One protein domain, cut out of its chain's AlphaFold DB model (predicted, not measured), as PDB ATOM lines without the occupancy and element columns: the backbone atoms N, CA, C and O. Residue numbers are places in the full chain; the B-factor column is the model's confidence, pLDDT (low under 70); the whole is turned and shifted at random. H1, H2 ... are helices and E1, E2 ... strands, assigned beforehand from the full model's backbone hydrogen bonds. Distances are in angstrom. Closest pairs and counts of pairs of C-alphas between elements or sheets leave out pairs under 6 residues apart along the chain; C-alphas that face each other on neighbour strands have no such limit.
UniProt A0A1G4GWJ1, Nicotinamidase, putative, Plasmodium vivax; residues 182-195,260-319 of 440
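What this domain is: This is residues 182 to 195 and 260 to 319 of the 440 residues of the protein "Nicotinamidase, putative" of Plasmodium vivax (UniProt A0A1G4GWJ1). Look for a small hairpin of two strands, E1 and E2, and three separate helices set round a middle through which part of a long loop, residues 283 to 306, winds. The hairpin and H2 lie toward opposite ends of the longest axis, with H1 and H3 along one side between them. The printed part has 74 residues, with elements in the order H1, H2, H3, E1, E2; the sheet, E1 - E2, is antiparallel and the class is mixed, helices and strands. The whole is compact, with a radius of gyration of the C-alphas of 11.4 A and spans of 31 by 23 by 20 A.

How they stand to each other: Begin at the hairpin of E1, residues 307 to 311, and E2, residues 314 to 318: their directions stand at 146 degrees, antiparallel. You will find N 309 and O 316 at 2.8 A, and N 318 and O 307 at 2.9 A, within hydrogen-bond range. H1, residues 182 to 195, is apart from both strands. H3, residues 277 to 282, is close to H1 but not clearly touching: the closest C-alphas, of Val 187 and Met 281, are 7.6 A apart. The two run the same way at a steep tilt of 40 degrees. H2, residues 260 to 272, is apart from H1, H3 and both strands. In H1, H2 and H3 every O i to N i+4 pair is within hydrogen-bond range.

Where its parts are: Find C-alpha 307 at (13.448, -69.976, 198.791); from there E1 runs 11.8 A to residue 311. E2 runs 12.1 A from residue 314 to C-alpha 318 at (16.714, -65.660, 197.854). H1 begins at C-alpha 182, (18.112, -64.909, 188.551), and spans 19.7 A; H2 spans 18.4 A and H3 8.5 A.

The domain as a whole: The C-alphas farthest apart, of Lys 271 and Tyr 306, are 31.5 A apart. Residues 196 to 259 are not printed, and C-alphas 195 and 260 stand 21.0 A apart across this cut. The link from H3 to E1 is long, 24 residues. Mean pLDDT of the printed part is 87.5, and residues 195 and 260 to 262 are under 70.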
ATOM      1  N   GLU A 182      17.606 -64.760 189.921       85.94
ATOM      2  CA  GLU A 182      18.112 -64.909 188.551       85.94
ATOM      3  C   GLU A 182      19.645 -64.906 188.486       85.94
ATOM      4  O   GLU A 182      20.200 -65.662 187.692       85.94
ATOM      5  N   THR A 183      20.345 -64.185 189.370       87.69
ATOM      6  CA  THR A 183      21.809 -64.294 189.505       87.69
ATOM      7  C   THR A 183      22.199 -65.726 189.864       87.69
ATOM      8  O   THR A 183      23.012 -66.338 189.168       87.69
ATOM      9  N   HIS A 184      21.546 -66.319 190.867       90.88
ATOM     10  CA  HIS A 184      21.804 -67.702 191.274       90.88
ATOM     11  C   HIS A 184      21.419 -68.714 190.176       90.88
ATOM     12  O   HIS A 184      22.187 -69.636 189.893       90.88
ATOM     13  N   ARG A 185      20.302 -68.513 189.459       92.12
ATOM     14  CA  ARG A 185      19.946 -69.321 188.275       92.12
ATOM     15  C   ARG A 185      20.998 -69.218 187.173       92.12
ATOM     16  O   ARG A 185      21.323 -70.239 186.573       92.12
ATOM     17  N   ILE A 186      21.521 -68.028 186.876       91.00
ATOM     18  CA  ILE A 186      22.554 -67.811 185.850       91.00
ATOM     19  C   ILE A 186      23.863 -68.496 186.254       91.00
ATOM     20  O   ILE A 186      24.416 -69.251 185.452       91.00
ATOM     21  N   VAL A 187      24.318 -68.301 187.497       91.25
ATOM     22  CA  VAL A 187      25.517 -68.940 188.065       91.25
ATOM     23  C   VAL A 187      25.401 -70.464 187.997       91.25
ATOM     24  O   VAL A 187      26.290 -71.116 187.444       91.25
ATOM     25  N   PHE A 188      24.276 -71.031 188.448       93.19
ATOM     26  CA  PHE A 188      24.003 -72.466 188.347       93.19
ATOM     27  C   PHE A 188      24.037 -72.941 186.886       93.19
ATOM     28  O   PHE A 188      24.841 -73.808 186.546       93.19
ATOM     29  N   LYS A 189      23.230 -72.336 185.996       92.50
ATOM     30  CA  LYS A 189      23.155 -72.685 184.560       92.50
ATOM     31  C   LYS A 189      24.540 -72.664 183.900       92.50
ATOM     32  O   LYS A 189      24.825 -73.512 183.055       92.50
ATOM     33  N   GLN A 190      25.393 -71.698 184.241       91.69
ATOM     34  CA  GLN A 190      26.717 -71.549 183.639       91.69
ATOM     35  C   GLN A 190      27.725 -72.569 184.190       91.69
ATOM     36  O   GLN A 190      28.496 -73.137 183.417       91.69
ATOM     37  N   ILE A 191      27.675 -72.886 185.486       91.88
ATOM     38  CA  ILE A 191      28.529 -73.917 186.091       91.88
ATOM     39  C   ILE A 191      28.110 -75.326 185.642       91.88
ATOM     40  O   ILE A 191      28.980 -76.139 185.335       91.88
ATOM     41  N   SER A 192      26.813 -75.604 185.463       89.94
ATOM     42  CA  SER A 192      26.349 -76.862 184.853       89.94
ATOM     43  C   SER A 192      26.894 -77.058 183.431       89.94
ATOM     44  O   SER A 192      27.342 -78.154 183.099       89.94
ATOM     45  N   LYS A 193      26.939 -76.003 182.599       88.00
ATOM     46  CA  LYS A 193      27.588 -76.067 181.272       88.00
ATOM     47  C   LYS A 193      29.090 -76.345 181.386       88.00
ATOM     48  O   LYS A 193      29.612 -77.150 180.620       88.00
ATOM     49  N   ASN A 194      29.771 -75.706 182.343       81.69
ATOM     50  CA  ASN A 194      31.204 -75.903 182.585       81.69
ATOM     51  C   ASN A 194      31.542 -77.320 183.077       81.69
ATOM     52  O   ASN A 194      32.680 -77.754 182.879       81.69
ATOM     53  N   GLY A 195      30.580 -78.001 183.713       66.94
ATOM     54  CA  GLY A 195      30.673 -79.381 184.190       66.94
ATOM     55  C   GLY A 195      30.364 -80.456 183.146       66.94
ATOM     56  O   GLY A 195      30.881 -81.565 183.259       66.94
ATOM     57  N   ALA A 260      31.002 -86.018 205.028       57.00
ATOM     58  CA  ALA A 260      32.008 -86.249 203.996       57.00
ATOM     59  C   ALA A 260      31.854 -85.273 202.812       57.00
ATOM     60  O   ALA A 260      32.841 -84.682 202.356       57.00
ATOM     61  N   ALA A 261      30.624 -85.040 202.346       59.16
ATOM     62  CA  ALA A 261      30.322 -84.093 201.274       59.16
ATOM     63  C   ALA A 261      30.590 -82.633 201.688       59.16
ATOM     64  O   ALA A 261      31.198 -81.876 200.922       59.16
ATOM     65  N   HIS A 262      30.207 -82.239 202.909       65.06
ATOM     66  CA  HIS A 262      30.518 -80.922 203.475       65.06
ATOM     67  C   HIS A 262      32.033 -80.695 203.584       65.06
ATOM     68  O   HIS A 262      32.532 -79.637 203.191       65.06
ATOM     69  N   SER A 263      32.780 -81.699 204.049       70.06
ATOM     70  CA  SER A 263      34.240 -81.660 204.175       70.06
ATOM     71  C   SER A 263      34.929 -81.483 202.815       70.06
ATOM     72  O   SER A 263      35.768 -80.592 202.651       70.06
ATOM     73  N   GLN A 264      34.513 -82.243 201.793       79.44
ATOM     74  CA  GLN A 264      35.017 -82.091 200.421       79.44
ATOM     75  C   GLN A 264      34.712 -80.704 199.836       79.44
ATOM     76  O   GLN A 264      35.586 -80.083 199.219       79.44
ATOM     77  N   GLN A 265      33.500 -80.183 200.057       85.75
ATOM     78  CA  GLN A 265      33.113 -78.850 199.604       85.75
ATOM     79  C   GLN A 265      33.964 -77.761 200.278       85.75
ATOM     80  O   GLN A 265      34.568 -76.931 199.593       85.75
ATOM     81  N   ALA A 266      34.073 -77.787 201.609       86.25
ATOM     82  CA  ALA A 266      34.870 -76.834 202.377       86.25
ATOM     83  C   ALA A 266      36.358 -76.890 201.988       86.25
ATOM     84  O   ALA A 266      37.005 -75.847 201.852       86.25
ATOM     85  N   ALA A 267      36.896 -78.088 201.728       88.69
ATOM     86  CA  ALA A 267      38.250 -78.271 201.220       88.69
ATOM     87  C   ALA A 267      38.439 -77.650 199.823       88.69
ATOM     88  O   ALA A 267      39.441 -76.966 199.604       88.69
ATOM     89  N   PHE A 268      37.487 -77.820 198.895       90.50
ATOM     90  CA  PHE A 268      37.529 -77.175 197.576       90.50
ATOM     91  C   PHE A 268      37.499 -75.643 197.691       90.50
ATOM     92  O   PHE A 268      38.374 -74.970 197.139       90.50
ATOM     93  N   LEU A 269      36.540 -75.094 198.445       91.94
ATOM     94  CA  LEU A 269      36.386 -73.651 198.652       91.94
ATOM     95  C   LEU A 269      37.656 -73.036 199.263       91.94
ATOM     96  O   LEU A 269      38.223 -72.092 198.709       91.94
ATOM     97  N   LYS A 270      38.191 -73.644 200.330       91.56
ATOM     98  CA  LYS A 270      39.431 -73.212 200.997       91.56
ATOM     99  C   LYS A 270      40.663 -73.320 200.089       91.56
ATOM    100  O   LYS A 270      41.477 -72.399 200.061       91.56
ATOM    101  N   LYS A 271      40.795 -74.407 199.318       93.06
ATOM    102  CA  LYS A 271      41.903 -74.636 198.365       93.06
ATOM    103  C   LYS A 271      41.923 -73.603 197.238       93.06
ATOM    104  O   LYS A 271      42.999 -73.175 196.824       93.06
ATOM    105  N   HIS A 272      40.751 -73.212 196.740       91.44
ATOM    106  CA  HIS A 272      40.620 -72.274 195.624       91.44
ATOM    107  C   HIS A 272      40.382 -70.818 196.049       91.44
ATOM    108  O   HIS A 272      40.330 -69.955 195.175       91.44
ATOM    109  N   LYS A 273      40.319 -70.545 197.362       93.44
ATOM    110  CA  LYS A 273      40.000 -69.239 197.964       93.44
ATOM    111  C   LYS A 273      38.669 -68.675 197.455       93.44
ATOM    112  O   LYS A 273      38.618 -67.563 196.951       93.44
ATOM    113  N   ILE A 274      37.617 -69.485 197.546       92.06
ATOM    114  CA  ILE A 274      36.260 -69.110 197.146       92.06
ATOM    115  C   ILE A 274      35.428 -68.938 198.414       92.06
ATOM    116  O   ILE A 274      35.065 -69.927 199.049       92.06
ATOM    117  N   PHE A 275      35.152 -67.687 198.775       88.44
ATOM    118  CA  PHE A 275      34.374 -67.307 199.960       88.44
ATOM    119  C   PHE A 275      33.206 -66.373 199.622       88.44
ATOM    120  O   PHE A 275      32.336 -66.160 200.454       88.44
ATOM    121  N   THR A 276      33.177 -65.836 198.403       87.19
ATOM    122  CA  THR A 276      32.188 -64.863 197.928       87.19
ATOM    123  C   THR A 276      31.571 -65.293 196.595       87.19
ATOM    124  O   THR A 276      32.177 -66.044 195.826       87.19
ATOM    125  N   LEU A 277      30.384 -64.777 196.266       86.94
ATOM    126  CA  LEU A 277      29.824 -64.821 194.914       86.94
ATOM    127  C   LEU A 277      30.778 -64.158 193.904       86.94
ATOM    128  O   LEU A 277      30.951 -64.670 192.797       86.94
ATOM    129  N   THR A 278      31.492 -63.105 194.313       87.50
ATOM    130  CA  THR A 278      32.582 -62.491 193.545       87.50
ATOM    131  C   THR A 278      33.661 -63.521 193.172       87.50
ATOM    132  O   THR A 278      34.019 -63.650 191.997       87.50
ATOM    133  N   ASP A 279      34.133 -64.329 194.130       91.00
ATOM    134  CA  ASP A 279      35.092 -65.413 193.886       91.00
ATOM    135  C   ASP A 279      34.486 -66.523 193.021       91.00
ATOM    136  O   ASP A 279      35.183 -67.080 192.173       91.00
ATOM    137  N   VAL A 280      33.204 -66.860 193.210       91.25
ATOM    138  CA  VAL A 280      32.490 -67.847 192.380       91.25
ATOM    139  C   VAL A 280      32.445 -67.392 190.923       91.25
ATOM    140  O   VAL A 280      32.698 -68.200 190.030       91.25
ATOM    141  N   MET A 281      32.199 -66.104 190.669       88.62
ATOM    142  CA  MET A 281      32.225 -65.514 189.330       88.62
ATOM    143  C   MET A 281      33.645 -65.497 188.744       88.62
ATOM    144  O   MET A 281      33.846 -65.965 187.622       88.62
ATOM    145  N   GLN A 282      34.653 -65.066 189.510       90.44
ATOM    146  CA  GLN A 282      36.057 -65.057 189.067       90.44
ATOM    147  C   GLN A 282      36.632 -66.466 188.825       90.44
ATOM    148  O   GLN A 282      37.470 -66.667 187.944       90.44
ATOM    149  N   ASN A 283      36.179 -67.471 189.580       91.06
ATOM    150  CA  ASN A 283      36.623 -68.861 189.464       91.06
ATOM    151  C   ASN A 283      35.656 -69.745 188.658       91.06
ATOM    152  O   ASN A 283      35.891 -70.950 188.553       91.06
ATOM    153  N   MET A 284      34.617 -69.180 188.035       88.94
ATOM    154  CA  MET A 284      33.503 -69.920 187.422       88.94
ATOM    155  C   MET A 284      33.942 -70.993 186.411       88.94
ATOM    156  O   MET A 284      33.353 -72.069 186.358       88.94
ATOM    157  N   ALA A 285      35.011 -70.749 185.643       87.12
ATOM    158  CA  ALA A 285      35.566 -71.720 184.691       87.12
ATOM    159  C   ALA A 285      36.234 -72.946 185.359       87.12
ATOM    160  O   ALA A 285      36.309 -74.020 184.747       87.12
ATOM    161  N   LYS A 286      36.713 -72.787 186.602       88.62
ATOM    162  CA  LYS A 286      37.356 -73.821 187.436       88.62
ATOM    163  C   LYS A 286      36.329 -74.650 188.212       88.62
ATOM    164  O   LYS A 286      36.590 -75.812 188.507       88.62
ATOM    165  N   ILE A 287      35.170 -74.075 188.536       91.38
ATOM    166  CA  ILE A 287      34.081 -74.783 189.216       91.38
ATOM    167  C   ILE A 287      33.415 -75.721 188.197       91.38
ATOM    168  O   ILE A 287      32.742 -75.275 187.270       91.38
ATOM    169  N   LYS A 288      33.654 -77.030 188.345       88.44
ATOM    170  CA  LYS A 288      33.135 -78.080 187.447       88.44
ATOM    171  C   LYS A 288      31.866 -78.767 187.945       88.44
ATOM    172  O   LYS A 288      31.236 -79.485 187.183       88.44
ATOM    173  N   SER A 289      31.475 -78.537 189.195       90.56
ATOM    174  CA  SER A 289      30.242 -79.069 189.767       90.56
ATOM    175  C   SER A 289      29.542 -77.995 190.583       90.56
ATOM    176  O   SER A 289      30.177 -77.289 191.368       90.56
ATOM    177  N   THR A 290      28.224 -77.886 190.427       91.75
ATOM    178  CA  THR A 290      27.392 -77.002 191.252       91.75
ATOM    179  C   THR A 290      27.400 -77.429 192.721       91.75
ATOM    180  O   THR A 290      27.324 -76.557 193.579       91.75
ATOM    181  N   ARG A 291      27.636 -78.716 193.034       90.56
ATOM    182  CA  ARG A 291      27.817 -79.220 194.414       90.56
ATOM    183  C   ARG A 291      28.965 -78.555 195.183       90.56
ATOM    184  O   ARG A 291      28.956 -78.575 196.405       90.56
ATOM    185  N   HIS A 292      29.938 -77.938 194.506       91.56
ATOM    186  CA  HIS A 292      31.016 -77.202 195.185       91.56
ATOM    187  C   HIS A 292      30.526 -75.895 195.836       91.56
ATOM    188  O   HIS A 292      31.203 -75.348 196.704       91.56
ATOM    189  N   ILE A 293      29.372 -75.375 195.407       91.69
ATOM    190  CA  ILE A 293      28.835 -74.074 195.830       91.69
ATOM    191  C   ILE A 293      27.361 -74.125 196.258       91.69
ATOM    192  O   ILE A 293      26.916 -73.188 196.904       91.69
ATOM    193  N   TYR A 294      26.615 -75.183 195.930       92.12
ATOM    194  CA  TYR A 294      25.214 -75.378 196.305       92.12
ATOM    195  C   TYR A 294      25.005 -76.772 196.897       92.12
ATOM    196  O   TYR A 294      25.298 -77.770 196.233       92.12
ATOM    197  N   ARG A 295      24.435 -76.858 198.104       89.94
ATOM    198  CA  ARG A 295      24.118 -78.151 198.745       89.94
ATOM    199  C   ARG A 295      22.730 -78.655 198.342       89.94
ATOM    200  O   ARG A 295      22.598 -79.778 197.867       89.94
ATOM    201  N   ASN A 296      21.714 -77.794 198.444       92.38
ATOM    202  CA  ASN A 296      20.298 -78.136 198.245       92.38
ATOM    203  C   ASN A 296      19.732 -77.816 196.841       92.38
ATOM    204  O   ASN A 296      18.518 -77.841 196.657       92.38
ATOM    205  N   VAL A 297      20.585 -77.533 195.846       92.38
ATOM    206  CA  VAL A 297      20.163 -77.217 194.465       92.38
ATOM    207  C   VAL A 297      20.630 -78.300 193.496       92.38
ATOM    208  O   VAL A 297      21.828 -78.559 193.364       92.38
ATOM    209  N   ASN A 298      19.684 -78.891 192.767       91.25
ATOM    210  CA  ASN A 298      19.911 -79.874 191.707       91.25
ATOM    211  C   ASN A 298      19.563 -79.310 190.315       91.25
ATOM    212  O   ASN A 298      20.078 -79.791 189.306       91.25
ATOM    213  N   SER A 299      18.714 -78.280 190.248       92.38
ATOM    214  CA  SER A 299      18.214 -77.669 189.017       92.38
ATOM    215  C   SER A 299      17.995 -76.148 189.152       92.38
ATOM    216  O   SER A 299      17.748 -75.653 190.253       92.38
ATOM    217  N   PRO A 300      17.977 -75.374 188.044       90.81
ATOM    218  CA  PRO A 300      17.601 -73.956 188.086       90.81
ATOM    219  C   PRO A 300      16.156 -73.700 188.549       90.81
ATOM    220  O   PRO A 300      15.833 -72.574 188.911       90.81
ATOM    221  N   SER A 301      15.287 -74.716 188.513       89.94
ATOM    222  CA  SER A 301      13.898 -74.670 188.998       89.94
ATOM    223  C   SER A 301      13.771 -74.801 190.520       89.94
ATOM    224  O   SER A 301      12.724 -74.456 191.071       89.94
ATOM    225  N   ASP A 302      14.828 -75.249 191.205       91.50
ATOM    226  CA  ASP A 302      14.878 -75.279 192.672       91.50
ATOM    227  C   ASP A 302      15.187 -73.869 193.218       91.50
ATOM    228  O   ASP A 302      14.752 -73.500 194.307       91.50
ATOM    229  N   ILE A 303      15.873 -73.044 192.411       91.25
ATOM    230  CA  ILE A 303      16.141 -71.624 192.668       91.25
ATOM    231  C   ILE A 303      14.890 -70.807 192.318       91.25
ATOM    232  O   ILE A 303      14.735 -70.252 191.225       91.25
ATOM    233  N   LYS A 304      13.954 -70.759 193.259       85.75
ATOM    234  CA  LYS A 304      12.732 -69.956 193.164       85.75
ATOM    235  C   LYS A 304      12.986 -68.536 193.674       85.75
ATOM    236  O   LYS A 304      13.966 -68.276 194.361       85.75
ATOM    237  N   GLU A 305      12.104 -67.619 193.299       81.56
ATOM    238  CA  GLU A 305      11.918 -66.403 194.092       81.56
ATOM    239  C   GLU A 305      11.238 -66.847 195.400       81.56
ATOM    240  O   GLU A 305      10.285 -67.624 195.338       81.56
ATOM    241  N   TYR A 306      11.764 -66.423 196.552       79.25
ATOM    242  CA  TYR A 306      11.384 -66.882 197.896       79.25
ATOM    243  C   TYR A 306      11.676 -68.362 198.163       79.25
ATOM    244  O   TYR A 306      10.784 -69.201 198.277       79.25
ATOM    245  N   THR A 307      12.968 -68.678 198.291       85.06
ATOM    246  CA  THR A 307      13.448 -69.976 198.791       85.06
ATOM    247  C   THR A 307      14.747 -69.838 199.587       85.06
ATOM    248  O   THR A 307      15.538 -68.932 199.318       85.06
ATOM    249  N   LYS A 308      14.997 -70.775 200.511       88.75
ATOM    250  CA  LYS A 308      16.261 -70.888 201.253       88.75
ATOM    251  C   LYS A 308      17.266 -71.723 200.460       88.75
ATOM    252  O   LYS A 308      17.022 -72.901 200.189       88.75
ATOM    253  N   LEU A 309      18.410 -71.147 200.097       90.06
ATOM    254  CA  LEU A 309      19.510 -71.856 199.439       90.06
ATOM    255  C   LEU A 309      20.689 -72.055 200.384       90.06
ATOM    256  O   LEU A 309      21.105 -71.140 201.083       90.06
ATOM    257  N   HIS A 310      21.280 -73.243 200.337       91.94
ATOM    258  CA  HIS A 310      22.542 -73.544 201.003       91.94
ATOM    259  C   HIS A 310      23.678 -73.235 200.018       91.94
ATOM    260  O   HIS A 310      24.041 -74.095 199.206       91.94
ATOM    261  N   PHE A 311      24.166 -71.992 200.039       90.31
ATOM    262  CA  PHE A 311      25.180 -71.458 199.126       90.31
ATOM    263  C   PHE A 311      26.517 -71.263 199.846       90.31
ATOM    264  O   PHE A 311      26.568 -70.729 200.949       90.31
ATOM    265  N   LEU A 312      27.612 -71.690 199.216       90.94
ATOM    266  CA  LEU A 312      28.940 -71.750 199.832       90.94
ATOM    267  C   LEU A 312      28.879 -72.505 201.170       90.94
ATOM    268  O   LEU A 312      28.678 -73.721 201.153       90.94
ATOM    269  N   ASN A 313      29.032 -71.812 202.301       86.25
ATOM    270  CA  ASN A 313      28.914 -72.389 203.641       86.25
ATOM    271  C   ASN A 313      27.641 -71.975 204.394       86.25
ATOM    272  O   ASN A 313      27.423 -72.479 205.494       86.25
ATOM    273  N   GLU A 314      26.808 -71.119 203.807       85.69
ATOM    274  CA  GLU A 314      25.737 -70.370 204.467       85.69
ATOM    275  C   GLU A 314      24.347 -70.763 203.938       85.69
ATOM    276  O   GLU A 314      24.210 -71.338 202.854       85.69
ATOM    277  N   SER A 315      23.304 -70.437 204.705       88.06
ATOM    278  CA  SER A 315      21.902 -70.672 204.339       88.06
ATOM    279  C   SER A 315      21.172 -69.340 204.170       88.06
ATOM    280  O   SER A 315      20.722 -68.738 205.143       88.06
ATOM    281  N   ILE A 316      21.054 -68.900 202.920       86.81
ATOM    282  CA  ILE A 316      20.537 -67.590 202.498       86.81
ATOM    283  C   ILE A 316      19.079 -67.688 202.030       86.81
ATOM    284  O   ILE A 316      18.696 -68.688 201.426       86.81
ATOM    285  N   ASP A 317      18.268 -66.657 202.263       86.81
ATOM    286  CA  ASP A 317      16.964 -66.504 201.602       86.81
ATOM    287  C   ASP A 317      17.138 -65.730 200.287       86.81
ATOM    288  O   ASP A 317      17.909 -64.778 200.220       86.81
ATOM    289  N   VAL A 318      16.462 -66.161 199.217       85.94
ATOM    290  CA  VAL A 318      16.714 -65.660 197.854       85.94
ATOM    291  C   VAL A 318      15.477 -64.991 197.253       85.94
ATOM    292  O   VAL A 318      14.405 -65.591 197.150       85.94
ATOM    293  N   TRP A 319      15.652 -63.748 196.811       85.62
ATOM    294  CA  TRP A 319      14.617 -62.790 196.420       85.62
ATOM    295  C   TRP A 319      14.684 -62.549 194.897       85.62
ATOM    296  O   TRP A 319      15.623 -62.994 194.233       85.62
TER     297      TRP A 319